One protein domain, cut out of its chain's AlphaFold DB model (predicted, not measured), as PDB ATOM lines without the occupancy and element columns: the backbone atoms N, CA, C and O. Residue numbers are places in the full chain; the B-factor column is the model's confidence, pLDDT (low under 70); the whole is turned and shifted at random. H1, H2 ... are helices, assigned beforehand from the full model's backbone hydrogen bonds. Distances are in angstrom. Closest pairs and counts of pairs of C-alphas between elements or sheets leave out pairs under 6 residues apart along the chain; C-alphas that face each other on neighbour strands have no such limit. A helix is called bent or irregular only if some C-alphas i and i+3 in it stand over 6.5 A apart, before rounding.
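This is residues 2 to 55 of the 278 residues of the protein "Hypothetical protein" of Pieris macdunnoughi (UniProt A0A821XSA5). With little regular structure, this is a loose U: the longer helix H1, then a loop that sticks out, then the short helix H2 folded back loosely beside H1. Residues 23 to 34, of which residue 34 belongs to H2, stand free. The printed part has 54 residues with two named helices, H1 then H2, holding 20 of them, and no named strand; the class is all helix. It is only just compact, close to loose, with a radius of gyration of the C-alphas of 12.0 A and spans of 31 by 26 by 23 A.

H1, residues 9 to 22, and H2, residues 34 to 39, are close but not clearly touching; their closest C-alphas, of Val 15 and Met 39, are 7.1 A apart. They run opposite ways at a shallow tilt of 29 degrees. Every O i to N i+4 pair is within hydrogen-bond range in H2, and 8 of 10 in H1.

H1 begins at C-alpha 9 (368.358, 257.833, 282.186) and measures 20.2 A; it is irregular, with C-alphas 18 and 21 7.7 A apart. H2 measures 8.7 A and ends at C-alpha 39 (363.693, 272.055, 279.003).

The C-alphas farthest apart, of Asp 26 and Glu 49, are 31.8 A apart. The printed part has no cut, and the link from H1 to H2 is long. Residues 40 to 55 hold no named element. Mean pLDDT of the printed part is 76.1; residues 2 to 3, 32 and 46 to 55 are under 70.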
ATOM      1  N   PRO A   2     365.004 255.187 297.338       54.44
ATOM      2  CA  PRO A   2     364.537 256.354 296.594       54.44
ATOM      3  C   PRO A   2     363.543 255.911 295.506       54.44
ATOM      4  O   PRO A   2     363.694 254.811 294.962       54.44
ATOM      5  N   PRO A   3     362.496 256.708 295.224       62.41
ATOM      6  CA  PRO A   3     361.516 256.356 294.206       62.41
ATOM      7  C   PRO A   3     362.223 256.146 292.864       62.41
ATOM      8  O   PRO A   3     363.089 256.935 292.485       62.41
ATOM      9  N   LYS A   4     361.866 255.073 292.147       71.81
ATOM     10  CA  LYS A   4     362.364 254.858 290.784       71.81
ATOM     11  C   LYS A   4     361.962 256.062 289.934       71.81
ATOM     12  O   LYS A   4     360.772 256.379 289.856       71.81
ATOM     13  N   SER A   5     362.951 256.719 289.327       75.94
ATOM     14  CA  SER A   5     362.711 257.766 288.333       75.94
ATOM     15  C   SER A   5     361.779 257.221 287.254       75.94
ATOM     16  O   SER A   5     361.976 256.104 286.773       75.94
ATOM     17  N   ARG A   6     360.745 257.990 286.901       71.12
ATOM     18  CA  ARG A   6     359.868 257.664 285.767       71.12
ATOM     19  C   ARG A   6     360.453 258.107 284.429       71.12
ATOM     20  O   ARG A   6     359.993 257.630 283.403       71.12
ATOM     21  N   VAL A   7     361.440 259.001 284.456       81.38
ATOM     22  CA  VAL A   7     362.220 259.391 283.280       81.38
ATOM     23  C   VAL A   7     363.366 258.400 283.154       81.38
ATOM     24  O   VAL A   7     364.069 258.145 284.144       81.38
ATOM     25  N   SER A   8     363.521 257.811 281.969       88.38
ATOM     26  CA  SER A   8     364.664 256.947 281.702       88.38
ATOM     27  C   SER A   8     365.952 257.773 281.773       88.38
ATOM     28  O   SER A   8     365.958 258.982 281.528       88.38
ATOM     29  N   VAL A   9     367.063 257.138 282.146       86.06
ATOM     30  CA  VAL A   9     368.358 257.833 282.186       86.06
ATOM     31  C   VAL A   9     368.726 258.350 280.791       86.06
ATOM     32  O   VAL A   9     369.268 259.442 280.672       86.06
ATOM     33  N   GLU A  10     368.372 257.602 279.746       89.50
ATOM     34  CA  GLU A  10     368.630 257.954 278.348       89.50
ATOM     35  C   GLU A  10     367.888 259.231 277.936       89.50
ATOM     36  O   GLU A  10     368.511 260.146 277.403       89.50
ATOM     37  N   ASP A  11     366.600 259.353 278.269       87.38
ATOM     38  CA  ASP A  11     365.810 260.551 277.954       87.38
ATOM     39  C   ASP A  11     366.345 261.785 278.694       87.38
ATOM     40  O   ASP A  11     366.492 262.860 278.110       87.38
ATOM     41  N   ALA A  12     366.709 261.625 279.971       87.19
ATOM     42  CA  ALA A  12     367.291 262.708 280.759       87.19
ATOM     43  C   ALA A  12     368.636 263.180 280.180       87.19
ATOM     44  O   ALA A  12     368.888 264.384 280.095       87.19
ATOM     45  N   VAL A  13     369.490 262.243 279.753       90.88
ATOM     46  CA  VAL A  13     370.778 262.546 279.114       90.88
ATOM     47  C   VAL A  13     370.573 263.223 277.759       90.88
ATOM     48  O   VAL A  13     371.239 264.216 277.482       90.88
ATOM     49  N   ASN A  14     369.627 262.756 276.943       91.69
ATOM     50  CA  ASN A  14     369.337 263.340 275.632       91.69
ATOM     51  C   ASN A  14     368.884 264.799 275.739       91.69
ATOM     52  O   ASN A  14     369.384 265.654 275.004       91.69
ATOM     53  N   VAL A  15     368.000 265.104 276.693       91.81
ATOM     54  CA  VAL A  15     367.573 266.485 276.947       91.81
ATOM     55  C   VAL A  15     368.747 267.323 277.454       91.81
ATOM     56  O   VAL A  15     368.989 268.401 276.919       91.81
ATOM     57  N   LEU A  16     369.547 266.836 278.409       90.25
ATOM     58  CA  LEU A  16     370.717 267.584 278.892       90.25
ATOM     59  C   LEU A  16     371.730 267.879 277.780       90.25
ATOM     60  O   LEU A  16     372.249 268.991 277.715       90.25
ATOM     61  N   LEU A  17     371.978 266.925 276.881       93.62
ATOM     62  CA  LEU A  17     372.899 267.104 275.758       93.62
ATOM     63  C   LEU A  17     372.434 268.195 274.784       93.62
ATOM     64  O   LEU A  17     373.273 268.938 274.279       93.62
ATOM     65  N   ARG A  18     371.122 268.353 274.555       94.00
ATOM     66  CA  ARG A  18     370.587 269.435 273.701       94.00
ATOM     67  C   ARG A  18     370.854 270.825 274.268       94.00
ATOM     68  O   ARG A  18     371.082 271.758 273.504       94.00
ATOM     69  N   TYR A  19     370.841 270.955 275.592       93.19
ATOM     70  CA  TYR A  19     371.001 272.234 276.287       93.19
ATOM     71  C   TYR A  19     372.398 272.417 276.899       93.19
ATOM     72  O   TYR A  19     372.643 273.413 277.577       93.19
ATOM     73  N   ILE A  20     373.342 271.505 276.633       93.50
ATOM     74  CA  ILE A  20     374.665 271.497 277.275       93.50
ATOM     75  C   ILE A  20     375.469 272.773 277.014       93.50
ATOM     76  O   ILE A  20     376.241 273.197 277.869       93.50
ATOM     77  N   SER A  21     375.240 273.436 275.876       91.94
ATOM     78  CA  SER A  21     375.888 274.705 275.532       91.94
ATOM     79  C   SER A  21     375.603 275.816 276.541       91.94
ATOM     80  O   SER A  21     376.439 276.691 276.733       91.94
ATOM     81  N   TYR A  22     374.451 275.774 277.209       86.88
ATOM     82  CA  TYR A  22     374.078 276.749 278.233       86.88
ATOM     83  C   TYR A  22     374.657 276.434 279.616       86.88
ATOM     84  O   TYR A  22     374.634 277.285 280.498       86.88
ATOM     85  N   PHE A  23     375.188 275.223 279.796       86.50
ATOM     86  CA  PHE A  23     375.913 274.792 280.994       86.50
ATOM     87  C   PHE A  23     377.430 274.765 280.775       86.50
ATOM     88  O   PHE A  23     378.177 274.427 281.685       86.50
ATOM     89  N   ALA A  24     377.890 275.093 279.563       84.75
ATOM     90  CA  ALA A  24     379.304 275.115 279.209       84.75
ATOM     91  C   ALA A  24     380.040 276.352 279.757       84.75
ATOM     92  O   ALA A  24     381.268 276.385 279.742       84.75
ATOM     93  N   SER A  25     379.312 277.369 280.229       83.69
ATOM     94  CA  SER A  25     379.877 278.498 280.969       83.69
ATOM     95  C   SER A  25     380.012 278.176 282.457       83.69
ATOM     96  O   SER A  25     379.127 277.554 283.035       83.69
ATOM     97  N   ASP A  26     381.049 278.711 283.110       81.81
ATOM     98  CA  ASP A  26     381.254 278.599 284.570       81.81
ATOM     99  C   ASP A  26     380.124 279.225 285.413       81.81
ATOM    100  O   ASP A  26     380.068 279.059 286.631       81.81
ATOM    101  N   GLN A  27     379.208 279.955 284.775       85.56
ATOM    102  CA  GLN A  27     377.995 280.465 285.395       85.56
ATOM    103  C   GLN A  27     376.826 279.555 285.026       85.56
ATOM    104  O   GLN A  27     376.368 279.548 283.883       85.56
ATOM    105  N   LEU A  28     376.353 278.784 286.007       84.31
ATOM    106  CA  LEU A  28     375.109 278.035 285.874       84.31
ATOM    107  C   LEU A  28     373.935 279.018 285.731       84.31
ATOM    108  O   LEU A  28     373.903 280.015 286.457       84.31
ATOM    109  N   PRO A  29     372.960 278.749 284.843       83.25
ATOM    110  CA  PRO A  29     371.770 279.579 284.726       83.25
ATOM    111  C   PRO A  29     371.018 279.639 286.055       83.25
ATOM    112  O   PRO A  29     370.796 278.603 286.692       83.25
ATOM    113  N   ASP A  30     370.562 280.834 286.435       81.88
ATOM    114  CA  ASP A  30     369.683 280.998 287.589       81.88
ATOM    115  C   ASP A  30     368.467 280.070 287.481       81.88
ATOM    116  O   ASP A  30     367.969 279.772 286.393       81.88
ATOM    117  N   TRP A  31     367.956 279.625 288.627       71.94
ATOM    118  CA  TRP A  31     366.821 278.696 288.708       71.94
ATOM    119  C   TRP A  31     365.549 279.212 288.008       71.94
ATOM    120  O   TRP A  31     364.694 278.419 287.622       71.94
ATOM    121  N   SER A  32     365.432 280.530 287.828       64.94
ATOM    122  CA  SER A  32     364.342 281.209 287.123       64.94
ATOM    123  C   SER A  32     364.638 281.494 285.645       64.94
ATOM    124  O   SER A  32     363.873 282.210 285.008       64.94
ATOM    125  N   SER A  33     365.752 281.001 285.104       84.62
ATOM    126  CA  SER A  33     366.108 281.185 283.696       84.62
ATOM    127  C   SER A  33     365.102 280.486 282.778       84.62
ATOM    128  O   SER A  33     364.680 279.355 283.042       84.62
ATOM    129  N   ASP A  34     364.774 281.133 281.657       88.50
ATOM    130  CA  ASP A  34     363.860 280.611 280.635       88.50
ATOM    131  C   ASP A  34     364.270 279.223 280.135       88.50
ATOM    132  O   ASP A  34     363.420 278.429 279.730       88.50
ATOM    133  N   ILE A  35     365.557 278.881 280.222       88.12
ATOM    134  CA  ILE A  35     366.053 277.586 279.775       88.12
ATOM    135  C   ILE A  35     365.456 276.408 280.541       88.12
ATOM    136  O   ILE A  35     365.078 275.411 279.928       88.12
ATOM    137  N   TRP A  36     365.278 276.535 281.858       85.75
ATOM    138  CA  TRP A  36     364.634 275.501 282.666       85.75
ATOM    139  C   TRP A  36     363.165 275.339 282.267       85.75
ATOM    140  O   TRP A  36     362.618 274.231 282.258       85.75
ATOM    141  N   HIS A  37     362.523 276.440 281.867       82.56
ATOM    142  CA  HIS A  37     361.157 276.400 281.371       82.56
ATOM    143  C   HIS A  37     361.062 275.742 279.986       82.56
ATOM    144  O   HIS A  37     360.113 274.999 279.731       82.56
ATOM    145  N   ILE A  38     362.029 275.980 279.101       88.31
ATOM    146  CA  ILE A  38     362.077 275.350 277.778       88.31
ATOM    147  C   ILE A  38     362.358 273.846 277.928       88.31
ATOM    148  O   ILE A  38     361.591 273.037 277.409       88.31
ATOM    149  N   MET A  39     363.356 273.461 278.732       88.75
ATOM    150  CA  MET A  39     363.693 272.055 279.003       88.75
ATOM    151  C   MET A  39     362.514 271.262 279.582       88.75
ATOM    152  O   MET A  39     362.281 270.124 279.187       88.75
ATOM    153  N   SER A  40     361.729 271.860 280.487       82.50
ATOM    154  CA  SER A  40     360.558 271.194 281.091       82.50
ATOM    155  C   SER A  40     359.376 270.996 280.133       82.50
ATOM    156  O   SER A  40     358.456 270.243 280.454       82.50
ATOM    157  N   LYS A  41     359.381 271.656 278.966       83.31
ATOM    158  CA  LYS A  41     358.356 271.516 277.920       83.31
ATOM    159  C   LYS A  41     358.721 270.489 276.845       83.31
ATOM    160  O   LYS A  41     357.866 270.188 276.011       83.31
ATOM    161  N   GLU A  42     359.945 269.958 276.849       86.56
ATOM    162  CA  GLU A  42     360.375 268.955 275.875       86.56
ATOM    163  C   GLU A  42     359.504 267.689 275.976       86.56
ATOM    164  O   GLU A  42     359.235 267.214 277.083       86.56
ATOM    165  N   PRO A  43     359.065 267.109 274.844       74.06
ATOM    166  CA  PRO A  43     358.196 265.931 274.819       74.06
ATOM    167  C   PRO A  43     358.833 264.707 275.500       74.06
ATOM    168  O   PRO A  43     358.133 263.886 276.087       74.06
ATOM    169  N   GLU A  44     360.162 264.626 275.476       71.94
ATOM    170  CA  GLU A  44     360.971 263.601 276.152       71.94
ATOM    171  C   GLU A  44     361.014 263.810 277.676       71.94
ATOM    172  O   GLU A  44     361.193 262.867 278.442       71.94
ATOM    173  N   PHE A  45     360.774 265.044 278.129       70.25
ATOM    174  CA  PHE A  45     360.717 265.436 279.535       70.25
ATOM    175  C   PHE A  45     359.287 265.470 280.082       70.25
ATOM    176  O   PHE A  45     359.061 266.029 281.157       70.25
ATOM    177  N   VAL A  46     358.313 264.864 279.386       54.91
ATOM    178  CA  VAL A  46     356.904 264.759 279.805       54.91
ATOM    179  C   VAL A  46     356.767 263.816 281.014       54.91
ATOM    180  O   VAL A  46     356.028 262.839 281.040       54.91
ATOM    181  N   ALA A  47     357.414 264.177 282.116       53.41
ATOM    182  CA  ALA A  47     357.022 263.875 283.475       53.41
ATOM    183  C   ALA A  47     355.782 264.720 283.808       53.41
ATOM    184  O   ALA A  47     355.803 265.548 284.719       53.41
ATOM    185  N   ARG A  48     354.690 264.539 283.049       48.22
ATOM    186  CA  ARG A  48     353.519 265.438 283.023       48.22
ATOM    187  C   ARG A  48     352.758 265.580 284.345       48.22
ATOM    188  O   ARG A  48     351.756 266.275 284.381       48.22
ATOM    189  N   GLU A  49     353.212 264.976 285.440       46.88
ATOM    190  CA  GLU A  49     352.542 265.090 286.735       46.88
ATOM    191  C   GLU A  49     353.458 264.931 287.966       46.88
ATOM    192  O   GLU A  49     352.974 264.570 289.047       46.88
ATOM    193  N   GLN A  50     354.781 265.092 287.839       46.22
ATOM    194  CA  GLN A  50     355.690 264.806 288.967       46.22
ATOM    195  C   GLN A  50     356.463 266.001 289.514       46.22
ATOM    196  O   GLN A  50     356.813 265.981 290.693       46.22
ATOM    197  N   CYS A  51     356.654 267.070 288.743       42.44
ATOM    198  CA  CYS A  51     357.145 268.319 289.305       42.44
ATOM    199  C   CYS A  51     355.937 269.181 289.690       42.44
ATOM    200  O   CYS A  51     355.357 269.853 288.844       42.44
ATOM    201  N   GLY A  52     355.533 269.157 290.963       44.12
ATOM    202  CA  GLY A  52     354.427 269.973 291.489       44.12
ATOM    203  C   GLY A  52     354.657 271.494 291.451       44.12
ATOM    204  O   GLY A  52     353.993 272.210 292.192       44.12
ATOM    205  N   TYR A  53     355.604 271.978 290.639       43.78
ATOM    206  CA  TYR A  53     356.108 273.351 290.643       43.78
ATOM    207  C   TYR A  53     356.123 274.060 289.279       43.78
ATOM    208  O   TYR A  53     356.360 275.265 289.256       43.78
ATOM    209  N   PHE A  54     355.796 273.407 288.157       38.16
ATOM    210  CA  PHE A  54     355.664 274.113 286.874       38.16
ATOM    211  C   PHE A  54     354.196 274.447 286.566       38.16
ATOM    212  O   PHE A  54     353.410 273.599 286.165       38.16
ATOM    213  N   HIS A  55     353.853 275.713 286.817       36.34
ATOM    214  CA  HIS A  55     352.773 276.508 286.220       36.34
ATOM    215  C   HIS A  55     351.453 275.813 285.822       36.34
ATOM    216  O   HIS A  55     351.267 275.335 284.706       36.34
TER     217      HIS A  55